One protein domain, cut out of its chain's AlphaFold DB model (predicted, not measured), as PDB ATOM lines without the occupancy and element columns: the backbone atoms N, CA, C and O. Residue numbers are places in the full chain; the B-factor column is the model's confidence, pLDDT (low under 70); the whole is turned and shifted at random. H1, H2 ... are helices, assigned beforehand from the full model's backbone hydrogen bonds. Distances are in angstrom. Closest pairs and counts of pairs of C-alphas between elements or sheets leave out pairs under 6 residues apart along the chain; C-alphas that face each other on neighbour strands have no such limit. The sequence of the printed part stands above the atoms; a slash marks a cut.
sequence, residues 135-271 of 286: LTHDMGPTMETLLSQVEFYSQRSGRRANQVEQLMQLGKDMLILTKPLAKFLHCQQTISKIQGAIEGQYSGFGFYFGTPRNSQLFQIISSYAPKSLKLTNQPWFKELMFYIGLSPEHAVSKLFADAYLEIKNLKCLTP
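What this domain is: This is residues 135 to 271 of the 286 residues of the protein "F-box domain-containing protein" of Legionella steigerwaltii (UniProt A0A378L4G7). H1, H2, H3 and the short H4 make a small four-helix bundle, each running opposite to the one before, with H4 packed on both H3 and H1. H5 lies beside H3 near Gln 188, H6 lies farther out, its residues 235 to 239 sticking out, and H7 folds back to cross H3 near its beginning. The printed part has 137 residues with seven named helices, H1 to H7 in order, and no named strand: the class is all helix. It is compact, with a radius of gyration of the C-alphas of 16.5 A, and spans 50 by 32 by 29 A.

How they stand to each other: H1, residues 140 to 157, and H2, residues 161 to 176, form a hairpin at a shallow tilt of 22 degrees; their closest C-alphas, Met 143 and Gly 171, are 6.5 A apart. H2 and H3, residues 180 to 200, form another at 4 degrees, closest at C-alphas Met 174 and Lys 183, 5.9 A. H4, residues 216 to 223, touches residues 191 to 198 of H3 alone, at a steep tilt of 41 degrees, closest at C-alphas Gln 195 and Phe 218, 6.6 A. H5, residues 229 to 233, touches no helix. H7, residues 251 to 269, touches H3, the hub, at a steep tilt of 62 degrees; C-alphas Ala 182 and Ala 259 are closest, 4.4 A. Each O i to N i+4 pair is within hydrogen-bond range in H1, H3, H4 and H6, residues 235 to 244; in H2 10 of 12, in H7 13 of 15, in H5 0 of 1, with 2 of 2 O i to N i+3 pairs.

Where its parts are: H1 begins at C-alpha 140 (22.055, 12.991, 20.369) and is 25.6 A long; H3 is 30.0 A. H7, 26.8 A, ends at C-alpha 269 (26.372, 6.437, 39.284).

The domain as a whole: The printed part has no cut. The link from H3 to H4 is long, and its residues 204 to 209 stand free. The model's pLDDT is under 70 at residues 203 to 214, 225 to 228 and 267 to 271.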
ATOM      1  N   LEU A 135      10.373  17.730  24.802       88.44
ATOM      2  CA  LEU A 135      10.059  16.314  24.967       88.44
ATOM      3  C   LEU A 135      10.336  15.496  23.700       88.44
ATOM      4  O   LEU A 135      10.713  14.335  23.810       88.44
ATOM      5  N   THR A 136      10.198  16.101  22.519       86.88
ATOM      6  CA  THR A 136      10.399  15.432  21.223       86.88
ATOM      7  C   THR A 136      11.776  15.663  20.608       86.88
ATOM      8  O   THR A 136      12.114  15.043  19.601       86.88
ATOM      9  N   HIS A 137      12.589  16.556  21.176       84.62
ATOM     10  CA  HIS A 137      13.886  16.888  20.600       84.62
ATOM     11  C   HIS A 137      14.927  15.802  20.870       84.62
ATOM     12  O   HIS A 137      15.299  15.545  22.016       84.62
ATOM     13  N   ASP A 138      15.467  15.240  19.790       83.75
ATOM     14  CA  ASP A 138      16.631  14.369  19.865       83.75
ATOM     15  C   ASP A 138      17.912  15.185  20.107       83.75
ATOM     16  O   ASP A 138      18.407  15.914  19.241       83.75
ATOM     17  N   MET A 139      18.444  15.063  21.322       82.44
ATOM     18  CA  MET A 139      19.683  15.723  21.725       82.44
ATOM     19  C   MET A 139      20.949  15.033  21.218       82.44
ATOM     20  O   MET A 139      22.000  15.673  21.254       82.44
ATOM     21  N   GLY A 140      20.880  13.778  20.759       84.56
ATOM     22  CA  GLY A 140      22.055  12.991  20.369       84.56
ATOM     23  C   GLY A 140      22.908  13.684  19.301       84.56
ATOM     24  O   GLY A 140      24.030  14.092  19.610       84.56
ATOM     25  N   PRO A 141      22.361  13.951  18.101       86.44
ATOM     26  CA  PRO A 141      23.115  14.570  17.005       86.44
ATOM     27  C   PRO A 141      23.666  15.961  17.353       86.44
ATOM     28  O   PRO A 141      24.756  16.362  16.933       86.44
ATOM     29  N   THR A 142      22.910  16.722  18.153       85.00
ATOM     30  CA  THR A 142      23.331  18.060  18.588       85.00
ATOM     31  C   THR A 142      24.521  17.961  19.546       85.00
ATOM     32  O   THR A 142      25.485  18.715  19.412       85.00
ATOM     33  N   MET A 143      24.474  17.019  20.493       89.50
ATOM     34  CA  MET A 143      25.556  16.778  21.443       89.50
ATOM     35  C   MET A 143      26.815  16.263  20.740       89.50
ATOM     36  O   MET A 143      27.898  16.767  21.016       89.50
ATOM     37  N   GLU A 144      26.690  15.341  19.784       89.69
ATOM     38  CA  GLU A 144      27.821  14.863  18.975       89.69
ATOM     39  C   GLU A 144      28.549  16.020  18.283       89.69
ATOM     40  O   GLU A 144      29.765  16.156  18.411       89.69
ATOM     41  N   THR A 145      27.796  16.926  17.650       90.00
ATOM     42  CA  THR A 145      28.362  18.112  16.989       90.00
ATOM     43  C   THR A 145      29.155  18.990  17.964       90.00
ATOM     44  O   THR A 145      30.241  19.469  17.629       90.00
ATOM     45  N   LEU A 146      28.637  19.199  19.182       90.75
ATOM     46  CA  LEU A 146      29.345  19.945  20.224       90.75
ATOM     47  C   LEU A 146      30.641  19.242  20.624       90.75
ATOM     48  O   LEU A 146      31.695  19.876  20.661       90.75
ATOM     49  N   LEU A 147      30.567  17.946  20.925       92.75
ATOM     50  CA  LEU A 147      31.710  17.174  21.398       92.75
ATOM     51  C   LEU A 147      32.827  17.135  20.357       92.75
ATOM     52  O   LEU A 147      33.979  17.347  20.726       92.75
ATOM     53  N   SER A 148      32.507  16.990  19.068       91.88
ATOM     54  CA  SER A 148      33.507  17.043  17.993       91.88
ATOM     55  C   SER A 148      34.232  18.393  17.934       91.88
ATOM     56  O   SER A 148      35.451  18.444  17.771       91.88
ATOM     57  N   GLN A 149      33.517  19.511  18.109       91.25
ATOM     58  CA  GLN A 149      34.144  20.840  18.148       91.25
ATOM     59  C   GLN A 149      35.020  21.031  19.392       91.25
ATOM     60  O   GLN A 149      36.090  21.641  19.319       91.25
ATOM     61  N   VAL A 150      34.581  20.503  20.536       91.50
ATOM     62  CA  VAL A 150      35.332  20.550  21.796       91.50
ATOM     63  C   VAL A 150      36.585  19.676  21.718       91.50
ATOM     64  O   VAL A 150      37.641  20.094  22.191       91.50
ATOM     65  N   GLU A 151      36.502  18.502  21.093       91.75
ATOM     66  CA  GLU A 151      37.639  17.611  20.865       91.75
ATOM     67  C   GLU A 151      38.695  18.284  19.987       91.75
ATOM     68  O   GLU A 151      39.862  18.370  20.377       91.75
ATOM     69  N   PHE A 152      38.273  18.868  18.861       90.88
ATOM     70  CA  PHE A 152      39.158  19.630  17.983       90.88
ATOM     71  C   PHE A 152      39.840  20.795  18.719       90.88
ATOM     72  O   PHE A 152      41.041  21.030  18.568       90.88
ATOM     73  N   TYR A 153      39.093  21.520  19.556       91.12
ATOM     74  CA  TYR A 153      39.651  22.573  20.405       91.12
ATOM     75  C   TYR A 153      40.686  22.027  21.403       91.12
ATOM     76  O   TYR A 153      41.757  22.621  21.562       91.12
ATOM     77  N   SER A 154      40.383  20.903  22.061       90.00
ATOM     78  CA  SER A 154      41.244  20.276  23.068       90.00
ATOM     79  C   SER A 154      42.602  19.890  22.482       90.00
ATOM     80  O   SER A 154      43.636  20.296  23.015       90.00
ATOM     81  N   GLN A 155      42.592  19.214  21.328       88.88
ATOM     82  CA  GLN A 155      43.796  18.770  20.619       88.88
ATOM     83  C   GLN A 155      44.708  19.938  20.206       88.88
ATOM     84  O   GLN A 155      45.924  19.775  20.133       88.88
ATOM     85  N   ARG A 156      44.141  21.124  19.947       85.19
ATOM     86  CA  ARG A 156      44.884  22.281  19.419       85.19
ATOM     87  C   ARG A 156      45.351  23.277  20.482       85.19
ATOM     88  O   ARG A 156      46.378  23.921  20.296       85.19
ATOM     89  N   SER A 157      44.574  23.471  21.547       78.38
ATOM     90  CA  SER A 157      44.790  24.550  22.523       78.38
ATOM     91  C   SER A 157      45.375  24.058  23.848       78.38
ATOM     92  O   SER A 157      46.128  24.793  24.486       78.38
ATOM     93  N   GLY A 158      44.998  22.858  24.314       70.56
ATOM     94  CA  GLY A 158      45.368  22.326  25.638       70.56
ATOM     95  C   GLY A 158      44.881  23.150  26.848       70.56
ATOM     96  O   GLY A 158      45.137  22.790  27.995       70.56
ATOM     97  N   ARG A 159      44.180  24.274  26.637       82.12
ATOM     98  CA  ARG A 159      43.695  25.181  27.693       82.12
ATOM     99  C   ARG A 159      42.286  24.817  28.148       82.12
ATOM    100  O   ARG A 159      41.479  24.347  27.351       82.12
ATOM    101  N   ARG A 160      41.939  25.193  29.387       84.31
ATOM    102  CA  ARG A 160      40.603  24.981  29.989       84.31
ATOM    103  C   ARG A 160      40.234  23.493  30.121       84.31
ATOM    104  O   ARG A 160      39.075  23.130  29.938       84.31
ATOM    105  N   ALA A 161      41.220  22.657  30.465       87.69
ATOM    106  CA  ALA A 161      41.076  21.204  30.602       87.69
ATOM    107  C   ALA A 161      39.852  20.802  31.445       87.69
ATOM    108  O   ALA A 161      39.043  20.009  30.986       87.69
ATOM    109  N   ASN A 162      39.631  21.448  32.595       89.62
ATOM    110  CA  ASN A 162      38.473  21.161  33.451       89.62
ATOM    111  C   ASN A 162      37.124  21.419  32.754       89.62
ATOM    112  O   ASN A 162      36.166  20.685  32.968       89.62
ATOM    113  N   GLN A 163      37.011  22.478  31.940       91.38
ATOM    114  CA  GLN A 163      35.775  22.755  31.196       91.38
ATOM    115  C   GLN A 163      35.590  21.772  30.036       91.38
ATOM    116  O   GLN A 163      34.466  21.359  29.770       91.38
ATOM    117  N   VAL A 164      36.679  21.384  29.368       91.94
ATOM    118  CA  VAL A 164      36.663  20.350  28.323       91.94
ATOM    119  C   VAL A 164      36.224  19.009  28.908       91.94
ATOM    120  O   VAL A 164      35.318  18.383  28.373       91.94
ATOM    121  N   GLU A 165      36.795  18.603  30.040       92.06
ATOM    122  CA  GLU A 165      36.425  17.378  30.748       92.06
ATOM    123  C   GLU A 165      34.946  17.387  31.155       92.06
ATOM    124  O   GLU A 165      34.244  16.409  30.920       92.06
ATOM    125  N   GLN A 166      34.436  18.511  31.672       91.69
ATOM    126  CA  GLN A 166      33.012  18.653  31.994       91.69
ATOM    127  C   GLN A 166      32.103  18.515  30.764       91.69
ATOM    128  O   GLN A 166      31.026  17.934  30.879       91.69
ATOM    129  N   LEU A 167      32.513  19.014  29.590       92.25
ATOM    130  CA  LEU A 167      31.760  18.833  28.341       92.25
ATOM    131  C   LEU A 167      31.809  17.384  27.854       92.25
ATOM    132  O   LEU A 167      30.785  16.846  27.449       92.25
ATOM    133  N   MET A 168      32.967  16.729  27.943       92.06
ATOM    134  CA  MET A 168      33.094  15.311  27.595       92.06
ATOM    135  C   MET A 168      32.262  14.429  28.529       92.06
ATOM    136  O   MET A 168      31.582  13.510  28.073       92.06
ATOM    137  N   GLN A 169      32.258  14.739  29.827       92.50
ATOM    138  CA  GLN A 169      31.406  14.059  30.796       92.50
ATOM    139  C   GLN A 169      29.926  14.306  30.505       92.50
ATOM    140  O   GLN A 169      29.148  13.360  30.534       92.50
ATOM    141  N   LEU A 170      29.543  15.532  30.130       91.62
ATOM    142  CA  LEU A 170      28.176  15.829  29.704       91.62
ATOM    143  C   LEU A 170      27.742  14.934  28.535       91.62
ATOM    144  O   LEU A 170      26.625  14.425  28.544       91.62
ATOM    145  N   GLY A 171      28.631  14.706  27.566       90.81
ATOM    146  CA  GLY A 171      28.409  13.771  26.465       90.81
ATOM    147  C   GLY A 171      28.103  12.349  26.930       90.81
ATOM    148  O   GLY A 171      27.120  11.753  26.495       90.81
ATOM    149  N   LYS A 172      28.903  11.828  27.868       91.06
ATOM    150  CA  LYS A 172      28.689  10.502  28.472       91.06
ATOM    151  C   LYS A 172      27.372  10.438  29.247       91.06
ATOM    152  O   LYS A 172      26.611   9.490  29.085       91.06
ATOM    153  N   ASP A 173      27.069  11.469  30.033       91.25
ATOM    154  CA  ASP A 173      25.836  11.554  30.818       91.25
ATOM    155  C   ASP A 173      24.586  11.521  29.919       91.25
ATOM    156  O   ASP A 173      23.589  10.892  30.273       91.25
ATOM    157  N   MET A 174      24.631  12.138  28.728       89.44
ATOM    158  CA  MET A 174      23.513  12.126  27.768       89.44
ATOM    159  C   MET A 174      23.166  10.733  27.230       89.44
ATOM    160  O   MET A 174      22.032  10.532  26.782       89.44
ATOM    161  N   LEU A 175      24.115   9.792  27.253       87.75
ATOM    162  CA  LEU A 175      23.885   8.398  26.864       87.75
ATOM    163  C   LEU A 175      23.206   7.598  27.983       87.75
ATOM    164  O   LEU A 175      22.473   6.656  27.700       87.75
ATOM    165  N   ILE A 176      23.438   7.981  29.242       90.31
ATOM    166  CA  ILE A 176      22.882   7.310  30.425       90.31
ATOM    167  C   ILE A 176      21.460   7.803  30.709       90.31
ATOM    168  O   ILE A 176      20.593   7.022  31.095       90.31
ATOM    169  N   LEU A 177      21.209   9.101  30.519       90.75
ATOM    170  CA  LEU A 177      19.876   9.675  30.675       90.75
ATOM    171  C   LEU A 177      18.917   9.090  29.637       90.75
ATOM    172  O   LEU A 177      19.192   9.070  28.439       90.75
ATOM    173  N   THR A 178      17.749   8.676  30.093       90.38
ATOM    174  CA  THR A 178      16.682   8.101  29.274       90.38
ATOM    175  C   THR A 178      15.588   9.123  28.982       90.38
ATOM    176  O   THR A 178      15.067   9.149  27.867       90.38
ATOM    177  N   LYS A 179      15.263  10.023  29.925       91.06
ATOM    178  CA  LYS A 179      14.176  10.997  29.736       91.06
ATOM    179  C   LYS A 179      14.660  12.236  28.961       91.06
ATOM    180  O   LYS A 179      15.626  12.878  29.386       91.06
ATOM    181  N   PRO A 180      13.955  12.668  27.895       90.88
ATOM    182  CA  PRO A 180      14.304  13.875  27.135       90.88
ATOM    183  C   PRO A 180      14.398  15.139  27.997       90.88
ATOM    184  O   PRO A 180      15.347  15.913  27.877       90.88
ATOM    185  N   LEU A 181      13.466  15.319  28.942       91.56
ATOM    186  CA  LEU A 181      13.513  16.458  29.860       91.56
ATOM    187  C   LEU A 181      14.734  16.405  30.796       91.56
ATOM    188  O   LEU A 181      15.302  17.449  31.114       91.56
ATOM    189  N   ALA A 182      15.170  15.215  31.219       92.00
ATOM    190  CA  ALA A 182      16.366  15.075  32.047       92.00
ATOM    191  C   ALA A 182      17.623  15.476  31.266       92.00
ATOM    192  O   ALA A 182      18.418  16.281  31.755       92.00
ATOM    193  N   LYS A 183      17.754  15.002  30.016       91.56
ATOM    194  CA  LYS A 183      18.822  15.424  29.089       91.56
ATOM    195  C   LYS A 183      18.843  16.936  28.934       91.56
ATOM    196  O   LYS A 183      19.880  17.572  29.108       91.56
ATOM    197  N   PHE A 184      17.672  17.517  28.701       91.00
ATOM    198  CA  PHE A 184      17.505  18.951  28.550       91.00
ATOM    199  C   PHE A 184      17.984  19.754  29.759       91.00
ATOM    200  O   PHE A 184      18.846  20.625  29.622       91.00
ATOM    201  N   LEU A 185      17.447  19.448  30.940       90.75
ATOM    202  CA  LEU A 185      17.763  20.164  32.171       90.75
ATOM    203  C   LEU A 185      19.237  19.989  32.554       90.75
ATOM    204  O   LEU A 185      19.883  20.963  32.939       90.75
ATOM    205  N   HIS A 186      19.794  18.783  32.406       91.62
ATOM    206  CA  HIS A 186      21.204  18.513  32.708       91.62
ATOM    207  C   HIS A 186      22.149  19.248  31.754       91.62
ATOM    208  O   HIS A 186      23.113  19.881  32.194       91.62
ATOM    209  N   CYS A 187      21.835  19.235  30.455       90.31
ATOM    210  CA  CYS A 187      22.572  19.968  29.428       90.31
ATOM    211  C   CYS A 187      22.571  21.471  29.718       90.31
ATOM    212  O   CYS A 187      23.637  22.086  29.808       90.31
ATOM    213  N   GLN A 188      21.391  22.046  29.964       89.19
ATOM    214  CA  GLN A 188      21.232  23.460  30.290       89.19
ATOM    215  C   GLN A 188      22.044  23.856  31.531       89.19
ATOM    216  O   GLN A 188      22.780  24.847  31.500       89.19
ATOM    217  N   GLN A 189      21.914  23.098  32.623       89.12
ATOM    218  CA  GLN A 189      22.593  23.386  33.886       89.12
ATOM    219  C   GLN A 189      24.112  23.321  33.734       89.12
ATOM    220  O   GLN A 189      24.818  24.222  34.189       89.12
ATOM    221  N   THR A 190      24.613  22.278  33.074       90.00
ATOM    222  CA  THR A 190      26.052  22.059  32.903       90.00
ATOM    223  C   THR A 190      26.668  23.128  32.009       90.00
ATOM    224  O   THR A 190      27.671  23.732  32.381       90.00
ATOM    225  N   ILE A 191      26.028  23.458  30.885       89.44
ATOM    226  CA  ILE A 191      26.506  24.513  29.984       89.44
ATOM    227  C   ILE A 191      26.498  25.878  30.661       89.44
ATOM    228  O   ILE A 191      27.499  26.588  30.589       89.44
ATOM    229  N   SER A 192      25.421  26.218  31.373       87.19
ATOM    230  CA  SER A 192      25.333  27.492  32.098       87.19
ATOM    231  C   SER A 192      26.434  27.603  33.156       87.19
ATOM    232  O   SER A 192      27.055  28.653  33.307       87.19
ATOM    233  N   LYS A 193      26.733  26.501  33.860       89.00
ATOM    234  CA  LYS A 193      27.825  26.434  34.839       89.00
ATOM    235  C   LYS A 193      29.192  26.637  34.182       89.00
ATOM    236  O   LYS A 193      30.018  27.371  34.720       89.00
ATOM    237  N   ILE A 194      29.436  26.005  33.035       89.06
ATOM    238  CA  ILE A 194      30.702  26.130  32.304       89.06
ATOM    239  C   ILE A 194      30.874  27.550  31.766       89.06
ATOM    240  O   ILE A 194      31.939  28.138  31.948       89.06
ATOM    241  N   GLN A 195      29.836  28.124  31.151       87.25
ATOM    242  CA  GLN A 195      29.851  29.510  30.681       87.25
ATOM    243  C   GLN A 195      30.127  30.475  31.835       87.25
ATOM    244  O   GLN A 195      31.070  31.255  31.739       87.25
ATOM    245  N   GLY A 196      29.416  30.342  32.959       84.94
ATOM    246  CA  GLY A 196      29.649  31.165  34.147       84.94
ATOM    247  C   GLY A 196      31.060  31.012  34.729       84.94
ATOM    248  O   GLY A 196      31.670  31.998  35.135       84.94
ATOM    249  N   ALA A 197      31.632  29.803  34.720       86.62
ATOM    250  CA  ALA A 197      33.012  29.576  35.158       86.62
ATOM    251  C   ALA A 197      34.043  30.226  34.221       86.62
ATOM    252  O   ALA A 197      35.076  30.711  34.682       86.62
ATOM    253  N   ILE A 198      33.774  30.243  32.914       85.62
ATOM    254  CA  ILE A 198      34.615  30.945  31.946       85.62
ATOM    255  C   ILE A 198      34.497  32.456  32.161       85.62
ATOM    256  O   ILE A 198      35.523  33.118  32.266       85.62
ATOM    257  N   GLU A 199      33.280  32.991  32.263       84.00
ATOM    258  CA  GLU A 199      33.003  34.420  32.457       84.00
ATOM    259  C   GLU A 199      33.579  34.963  33.769       84.00
ATOM    260  O   GLU A 199      34.199  36.025  33.769       84.00
ATOM    261  N   GLY A 200      33.456  34.214  34.868       79.56
ATOM    262  CA  GLY A 200      33.963  34.612  36.185       79.56
ATOM    263  C   GLY A 200      35.485  34.797  36.244       79.56
ATOM    264  O   GLY A 200      35.989  35.545  37.076       79.56
ATOM    265  N   GLN A 201      36.237  34.176  35.331       75.88
ATOM    266  CA  GLN A 201      37.686  34.390  35.208       75.88
ATOM    267  C   GLN A 201      38.038  35.726  34.534       75.88
ATOM    268  O   GLN A 201      39.185  36.161  34.598       75.88
ATOM    269  N   TYR A 202      37.064  36.375  33.897       70.81
ATOM    270  CA  TYR A 202      37.221  37.664  33.226       70.81
ATOM    271  C   TYR A 202      36.651  38.837  34.036       70.81
ATOM    272  O   TYR A 202      36.989  39.982  33.760       70.81
ATOM    273  N   SER A 203      35.834  38.581  35.064       61.81
ATOM    274  CA  SER A 203      35.194  39.621  35.884       61.81
ATOM    275  C   SER A 203      36.090  40.230  36.976       61.81
ATOM    276  O   SER A 203      35.619  41.066  37.741       61.81
ATOM    277  N   GLY A 204      37.360  39.811  37.080       54.25
ATOM    278  CA  GLY A 204      38.292  40.232  38.139       54.25
ATOM    279  C   GLY A 204      39.420  41.179  37.710       54.25
ATOM    280  O   GLY A 204      40.083  41.748  38.571       54.25
ATOM    281  N   PHE A 205      39.644  41.376  36.409       47.31
ATOM    282  CA  PHE A 205      40.647  42.318  35.903       47.31
ATOM    283  C   PHE A 205      39.941  43.483  35.226       47.31
ATOM    284  O   PHE A 205      39.042  43.272  34.414       47.31
ATOM    285  N   GLY A 206      40.336  44.701  35.606       45.44
ATOM    286  CA  GLY A 206      39.763  45.951  35.123       45.44
ATOM    287  C   GLY A 206      39.474  45.919  33.625       45.44
ATOM    288  O   GLY A 206      40.268  45.403  32.836       45.44
ATOM    289  N   PHE A 207      38.298  46.446  33.280       48.41
ATOM    290  CA  PHE A 207      37.867  46.815  31.937       48.41
ATOM    291  C   PHE A 207      39.073  47.045  31.011       48.41
ATOM    292  O   PHE A 207      39.912  47.869  31.342       48.41
ATOM    293  N   TYR A 208      39.193  46.260  29.931       45.94
ATOM    294  CA  TYR A 208      39.542  46.702  28.564       45.94
ATOM    295  C   TYR A 208      40.101  45.600  27.633       45.94
ATOM    296  O   TYR A 208      40.033  45.807  26.429       45.94
ATOM    297  N   PHE A 209      40.535  44.407  28.088       47.25
ATOM    298  CA  PHE A 209      41.086  43.395  27.138       47.25
ATOM    299  C   PHE A 209      40.674  41.922  27.312       47.25
ATOM    300  O   PHE A 209      40.960  41.094  26.444       47.25
ATOM    301  N   GLY A 210      39.951  41.565  28.370       47.56
ATOM    302  CA  GLY A 210      39.536  40.184  28.619       47.56
ATOM    303  C   GLY A 210      38.039  39.974  28.451       47.56
ATOM    304  O   GLY A 210      37.371  39.686  29.429       47.56
ATOM    305  N   THR A 211      37.462  40.122  27.259       56.66
ATOM    306  CA  THR A 211      36.084  39.639  27.069       56.66
ATOM    307  C   THR A 211      36.076  38.109  26.957       56.66
ATOM    308  O   THR A 211      36.922  37.570  26.237       56.66
ATOM    309  N   PRO A 212      35.084  37.399  27.534       59.75
ATOM    310  CA  PRO A 212      34.873  35.961  27.310       59.75
ATOM    311  C   PRO A 212      34.806  35.599  25.820       59.75
ATOM    312  O   PRO A 212      35.149  34.487  25.431       59.75
ATOM    313  N   ARG A 213      34.455  36.577  24.970       61.22
ATOM    314  CA  ARG A 213      34.490  36.489  23.504       61.22
ATOM    315  C   ARG A 213      35.857  36.118  22.922       61.22
ATOM    316  O   ARG A 213      35.870  35.602  21.816       61.22
ATOM    317  N   ASN A 214      36.972  36.311  23.630       67.69
ATOM    318  CA  ASN A 214      38.301  35.871  23.175       67.69
ATOM    319  C   ASN A 214      38.582  34.392  23.503       67.69
ATOM    320  O   ASN A 214      39.572  33.826  23.044       67.69
ATOM    321  N   SER A 215      37.730  33.746  24.303       80.69
ATOM    322  CA  SER A 215      37.823  32.316  24.578       80.69
ATOM    323  C   SER A 215      37.168  31.532  23.443       80.69
ATOM    324  O   SER A 215      35.947  31.527  23.305       80.69
ATOM    325  N   GLN A 216      37.972  30.818  22.655       85.94
ATOM    326  CA  GLN A 216      37.473  29.950  21.583       85.94
ATOM    327  C   GLN A 216      36.496  28.886  22.112       85.94
ATOM    328  O   GLN A 216      35.457  28.653  21.506       85.94
ATOM    329  N   LEU A 217      36.769  28.304  23.288       87.25
ATOM    330  CA  LEU A 217      35.845  27.360  23.927       87.25
ATOM    331  C   LEU A 217      34.513  28.023  24.303       87.25
ATOM    332  O   LEU A 217      33.459  27.419  24.147       87.25
ATOM    333  N   PHE A 218      34.544  29.279  24.760       87.50
ATOM    334  CA  PHE A 218      33.315  30.020  25.045       87.50
ATOM    335  C   PHE A 218      32.509  30.246  23.770       87.50
ATOM    336  O   PHE A 218      31.308  30.025  23.780       87.50
ATOM    337  N   GLN A 219      33.160  30.615  22.662       86.62
ATOM    338  CA  GLN A 219      32.490  30.768  21.370       86.62
ATOM    339  C   GLN A 219      31.853  29.458  20.890       86.62
ATOM    340  O   GLN A 219      30.703  29.487  20.463       86.62
ATOM    341  N   ILE A 220      32.552  28.322  21.017       87.88
ATOM    342  CA  ILE A 220      32.008  26.989  20.704       87.88
ATOM    343  C   ILE A 220      30.730  26.750  21.518       87.88
ATOM    344  O   ILE A 220      29.666  26.522  20.945       87.88
ATOM    345  N   ILE A 221      30.791  26.915  22.842       86.94
ATOM    346  CA  ILE A 221      29.639  26.695  23.727       86.94
ATOM    347  C   ILE A 221      28.514  27.711  23.471       86.94
ATOM    348  O   ILE A 221      27.347  27.357  23.515       86.94
ATOM    349  N   SER A 222      28.821  28.978  23.197       81.19
ATOM    350  CA  SER A 222      27.808  29.999  22.894       81.19
ATOM    351  C   SER A 222      27.157  29.792  21.528       81.19
ATOM    352  O   SER A 222      25.990  30.138  21.352       81.19
ATOM    353  N   SER A 223      27.895  29.238  20.563       80.69
ATOM    354  CA  SER A 223      27.346  28.819  19.271       80.69
ATOM    355  C   SER A 223      26.473  27.569  19.411       80.69
ATOM    356  O   SER A 223      25.491  27.409  18.684       80.69
ATOM    357  N   TYR A 224      26.766  26.742  20.416       76.00
ATOM    358  CA  TYR A 224      25.911  25.658  20.854       76.00
ATOM    359  C   TYR A 224      24.686  26.205  21.592       76.00
ATOM    360  O   TYR A 224      24.659  26.441  22.797       76.00
ATOM    361  N   ALA A 225      23.622  26.417  20.832       63.12
ATOM    362  CA  ALA A 225      22.321  26.743  21.381       63.12
ATOM    363  C   ALA A 225      21.246  26.028  20.561       63.12
ATOM    364  O   ALA A 225      20.592  26.677  19.728       63.12
ATOM    365  N   PRO A 226      21.047  24.706  20.766       64.81
ATOM    366  CA  PRO A 226      19.864  24.038  20.245       64.81
ATOM    367  C   PRO A 226      18.629  24.873  20.587       64.81
ATOM    368  O   PRO A 226      18.544  25.492  21.653       64.81
ATOM    369  N   LYS A 227      17.681  24.935  19.646       67.56
ATOM    370  CA  LYS A 227      16.468  25.762  19.773       67.56
ATOM    371  C   LYS A 227      15.757  25.515  21.107       67.56
ATOM    372  O   LYS A 227      15.251  26.462  21.701       67.56
ATOM    373  N   SER A 228      15.811  24.275  21.593       63.59
ATOM    374  CA  SER A 228      15.309  23.858  22.896       63.59
ATOM    375  C   SER A 228      15.983  24.605  24.052       63.59
ATOM    376  O   SER A 228      15.282  25.119  24.915       63.59
ATOM    377  N   LEU A 229      17.316  24.723  24.118       71.06
ATOM    378  CA  LEU A 229      17.998  25.348  25.270       71.06
ATOM    379  C   LEU A 229      17.666  26.838  25.406       71.06
ATOM    380  O   LEU A 229      17.563  27.353  26.522       71.06
ATOM    381  N   LYS A 230      17.386  27.512  24.283       78.38
ATOM    382  CA  LYS A 230      16.896  28.900  24.273       78.38
ATOM    383  C   LYS A 230      15.508  29.049  24.906       78.38
ATOM    384  O   LYS A 230      15.157  30.157  25.312       78.38
ATOM    385  N   LEU A 231      14.733  27.966  25.026       79.19
ATOM    386  CA  LEU A 231      13.403  27.986  25.641       79.19
ATOM    387  C   LEU A 231      13.460  28.305  27.134       79.19
ATOM    388  O   LEU A 231      12.544  28.929  27.653       79.19
ATOM    389  N   THR A 232      14.556  27.973  27.817       80.31
ATOM    390  CA  THR A 232      14.701  28.273  29.254       80.31
ATOM    391  C   THR A 232      14.769  29.762  29.575       80.31
ATOM    392  O   THR A 232      14.431  30.178  30.682       80.31
ATOM    393  N   ASN A 233      15.149  30.579  28.591       81.69
ATOM    394  CA  ASN A 233      15.169  32.033  28.719       81.69
ATOM    395  C   ASN A 233      13.791  32.664  28.478       81.69
ATOM    396  O   ASN A 233      13.615  33.855  28.740       81.69
ATOM    397  N   GLN A 234      12.818  31.892  27.988       86.56
ATOM    398  CA  GLN A 234      11.484  32.397  27.702       86.56
ATOM    399  C   GLN A 234      10.704  32.660  29.001       86.56
ATOM    400  O   GLN A 234      10.829  31.894  29.964       86.56
ATOM    401  N   PRO A 235       9.857  33.705  29.045       87.94
ATOM    402  CA  PRO A 235       9.058  34.029  30.230       87.94
ATOM    403  C   PRO A 235       8.186  32.863  30.710       87.94
ATOM    404  O   PRO A 235       8.136  32.586  31.908       87.94
ATOM    405  N   TRP A 236       7.584  32.127  29.770       89.81
ATOM    406  CA  TRP A 236       6.708  30.992  30.067       89.81
ATOM    407  C   TRP A 236       7.429  29.869  30.822       89.81
ATOM    408  O   TRP A 236       6.817  29.197  31.646       89.81
ATOM    409  N   PHE A 237       8.732  29.665  30.583       88.88
ATOM    410  CA  PHE A 237       9.492  28.609  31.251       88.88
ATOM    411  C   PHE A 237       9.733  28.966  32.721       88.88
ATOM    412  O   PHE A 237       9.596  28.120  33.599       88.88
ATOM    413  N   LYS A 238      10.016  30.241  33.021       87.44
ATOM    414  CA  LYS A 238      10.128  30.729  34.407       87.44
ATOM    415  C   LYS A 238       8.802  30.605  35.155       87.44
ATOM    416  O   LYS A 238       8.790  30.205  36.317       87.44
ATOM    417  N   GLU A 239       7.703  30.926  34.481       88.88
ATOM    418  CA  GLU A 239       6.355  30.777  35.020       88.88
ATOM    419  C   GLU A 239       6.009  29.303  35.281       88.88
ATOM    420  O   GLU A 239       5.566  28.954  36.376       88.88
ATOM    421  N   LEU A 240       6.319  28.416  34.334       90.62
ATOM    422  CA  LEU A 240       6.167  26.974  34.497       90.62
ATOM    423  C   LEU A 240       6.941  26.463  35.720       90.62
ATOM    424  O   LEU A 240       6.367  25.791  36.575       90.62
ATOM    425  N   MET A 241       8.225  26.821  35.831       89.44
ATOM    426  CA  MET A 241       9.083  26.437  36.957       89.44
ATOM    427  C   MET A 241       8.535  26.915  38.307       89.44
ATOM    428  O   MET A 241       8.734  26.264  39.333       89.44
ATOM    429  N   PHE A 242       7.835  28.048  38.323       87.94
ATOM    430  CA  PHE A 242       7.158  28.527  39.518       87.94
ATOM    431  C   PHE A 242       5.934  27.663  39.856       87.94
ATOM    432  O   PHE A 242       5.801  27.211  40.996       87.94
ATOM    433  N   TYR A 243       5.075  27.387  38.873       89.38
ATOM    434  CA  TYR A 243       3.835  26.635  39.063       89.38
ATOM    435  C   TYR A 243       4.036  25.157  39.400       89.38
ATOM    436  O   TYR A 243       3.280  24.629  40.216       89.38
ATOM    437  N   ILE A 244       5.064  24.491  38.863       91.44
ATOM    438  CA  ILE A 244       5.338  23.089  39.228       91.44
ATOM    439  C   ILE A 244       5.633  22.935  40.728       91.44
ATOM    440  O   ILE A 244       5.308  21.915  41.329       91.44
ATOM    441  N   GLY A 245       6.190  23.976  41.359       86.75
ATOM    442  CA  GLY A 245       6.421  24.015  42.803       86.75
ATOM    443  C   GLY A 245       5.152  24.256  43.623       86.75
ATOM    444  O   GLY A 245       5.162  24.009  44.828       86.75
ATOM    445  N   LEU A 246       4.076  24.738  42.992       86.69
ATOM    446  CA  LEU A 246       2.796  24.996  43.647       86.69
ATOM    447  C   LEU A 246       1.806  23.830  43.548       86.69
ATOM    448  O   LEU A 246       0.940  23.692  44.408       86.69
ATOM    449  N   SER A 247       1.943  22.976  42.533       90.56
ATOM    450  CA  SER A 247       1.088  21.801  42.343       90.56
ATOM    451  C   SER A 247       1.931  20.541  42.115       90.56
ATOM    452  O   SER A 247       2.084  20.100  40.975       90.56
ATOM    453  N   PRO A 248       2.517  19.943  43.171       87.00
ATOM    454  CA  PRO A 248       3.422  18.795  43.033       87.00
ATOM    455  C   PRO A 248       2.729  17.533  42.496       87.00
ATOM    456  O   PRO A 248       3.378  16.685  41.893       87.00
ATOM    457  N   GLU A 249       1.412  17.418  42.673       88.62
ATOM    458  CA  GLU A 249       0.641  16.256  42.221       88.62
ATOM    459  C   GLU A 249       0.297  16.280  40.727       88.62
ATOM    460  O   GLU A 249      -0.071  15.242  40.167       88.62
ATOM    461  N   HIS A 250       0.428  17.441  40.079       91.94
ATOM    462  CA  HIS A 250       0.129  17.613  38.663       91.94
ATOM    463  C   HIS A 250       1.085  16.795  37.780       91.94
ATOM    464  O   HIS A 250       2.276  16.684  38.072       91.94
ATOM    465  N   ALA A 251       0.585  16.269  36.656       92.00
ATOM    466  CA  ALA A 251       1.354  15.407  35.752       92.00
ATOM    467  C   ALA A 251       2.660  16.060  35.266       92.00
ATOM    468  O   ALA A 251       3.714  15.429  35.273       92.00
ATOM    469  N   VAL A 252       2.615  17.351  34.918       92.12
ATOM    470  CA  VAL A 252       3.811  18.112  34.516       92.12
ATOM    471  C   VAL A 252       4.818  18.210  35.665       92.12
ATOM    472  O   VAL A 252       6.006  17.991  35.460       92.12
ATOM    473  N   SER A 253       4.365  18.475  36.890       92.50
ATOM    474  CA  SER A 253       5.250  18.554  38.056       92.50
ATOM    475  C   SER A 253       5.915  17.215  38.354       92.50
ATOM    476  O   SER A 253       7.114  17.178  38.625       92.50
ATOM    477  N   LYS A 254       5.166  16.112  38.223       93.25
ATOM    478  CA  LYS A 254       5.699  14.746  38.320       93.25
ATOM    479  C   LYS A 254       6.746  14.480  37.247       93.25
ATOM    480  O   LYS A 254       7.823  14.011  37.578       93.25
ATOM    481  N   LEU A 255       6.487  14.876  36.002       93.38
ATOM    482  CA  LEU A 255       7.434  14.748  34.893       93.38
ATOM    483  C   LEU A 255       8.755  15.506  35.155       93.38
ATOM    484  O   LEU A 255       9.832  14.983  34.869       93.38
ATOM    485  N   PHE A 256       8.700  16.695  35.767       94.00
ATOM    486  CA  PHE A 256       9.901  17.411  36.217       94.00
ATOM    487  C   PHE A 256      10.588  16.723  37.403       94.00
ATOM    488  O   PHE A 256      11.811  16.593  37.399       94.00
ATOM    489  N   ALA A 257       9.835  16.276  38.411       93.19
ATOM    490  CA  ALA A 257      10.384  15.570  39.571       93.19
ATOM    491  C   ALA A 257      11.141  14.302  39.147       93.19
ATOM    492  O   ALA A 257      12.261  14.059  39.591       93.19
ATOM    493  N   ASP A 258      10.558  13.560  38.216       93.94
ATOM    494  CA  ASP A 258      11.119  12.388  37.567       93.94
ATOM    495  C   ASP A 258      12.427  12.676  36.831       93.94
ATOM    496  O   ASP A 258      13.385  11.911  36.955       93.94
ATOM    497  N   ALA A 259      12.471  13.768  36.065       93.81
ATOM    498  CA  ALA A 259      13.674  14.200  35.367       93.81
ATOM    499  C   ALA A 259      14.776  14.609  36.359       93.81
ATOM    500  O   ALA A 259      15.931  14.218  36.205       93.81
ATOM    501  N   TYR A 260      14.430  15.347  37.419       93.75
ATOM    502  CA  TYR A 260      15.388  15.721  38.463       93.75
ATOM    503  C   TYR A 260      15.920  14.520  39.240       93.75
ATOM    504  O   TYR A 260      17.099  14.504  39.595       93.75
ATOM    505  N   LEU A 261      15.075  13.524  39.505       93.88
ATOM    506  CA  LEU A 261      15.477  12.284  40.157       93.88
ATOM    507  C   LEU A 261      16.483  11.520  39.294       93.88
ATOM    508  O   LEU A 261      17.507  11.075  39.805       93.88
ATOM    509  N   GLU A 262      16.244  11.433  37.989       93.88
ATOM    510  CA  GLU A 262      17.173  10.789  37.063       93.88
ATOM    511  C   GLU A 262      18.535  11.501  37.019       93.88
ATOM    512  O   GLU A 262      19.577  10.865  37.170       93.88
ATOM    513  N   ILE A 263      18.538  12.837  36.943       92.25
ATOM    514  CA  ILE A 263      19.767  13.649  37.014       92.25
ATOM    515  C   ILE A 263      20.484  13.454  38.354       92.25
ATOM    516  O   ILE A 263      21.713  13.410  38.416       92.25
ATOM    517  N   LYS A 264      19.737  13.352  39.457       90.88
ATOM    518  CA  LYS A 264      20.315  13.087  40.777       90.88
ATOM    519  C   LYS A 264      20.977  11.709  40.817       90.88
ATOM    520  O   LYS A 264      22.058  11.592  41.384       90.88
ATOM    521  N   ASN A 265      20.367  10.705  40.193       89.56
ATOM    522  CA  ASN A 265      20.902   9.348  40.143       89.56
ATOM    523  C   ASN A 265      22.183   9.249  39.307       89.56
ATOM    524  O   ASN A 265      23.061   8.477  39.683       89.56
ATOM    525  N   LEU A 266      22.358  10.075  38.265       85.19
ATOM    526  CA  LEU A 266      23.646  10.173  37.561       85.19
ATOM    527  C   LEU A 266      24.800  10.475  38.519       85.19
ATOM    528  O   LEU A 266      25.837   9.829  38.455       85.19
ATOM    529  N   LYS A 267      24.601  11.414  39.453       68.75
ATOM    530  CA  LYS A 267      25.634  11.813  40.423       68.75
ATOM    531  C   LYS A 267      26.001  10.696  41.400       68.75
ATOM    532  O   LYS A 267      27.082  10.739  41.975       68.75
ATOM    533  N   CYS A 268      25.111   9.725  41.599       61.00
ATOM    534  CA  CYS A 268      25.374   8.524  42.393       61.00
ATOM    535  C   CYS A 268      26.044   7.414  41.564       61.00
ATOM    536  O   CYS A 268      26.772   6.601  42.121       61.00
ATOM    537  N   LEU A 269      25.794   7.383  40.249       57.16
ATOM    538  CA  LEU A 269      26.372   6.437  39.284       57.16
ATOM    539  C   LEU A 269      27.733   6.871  38.736       57.16
ATOM    540  O   LEU A 269      28.437   6.058  38.146       57.16
ATOM    541  N   THR A 270      28.117   8.127  38.940       48.22
ATOM    542  CA  THR A 270      29.508   8.567  38.912       48.22
ATOM    543  C   THR A 270      30.049   8.469  40.340       48.22
ATOM    544  O   THR A 270      29.981   9.465  41.072       48.22
ATOM    545  N   PRO A 271      30.573   7.310  40.796       40.53
ATOM    546  CA  PRO A 271      31.488   7.343  41.919       40.53
ATOM    547  C   PRO A 271      32.523   8.413  41.595       40.53
ATOM    548  O   PRO A 271      32.987   8.504  40.452       40.53
TER     549      PRO A 271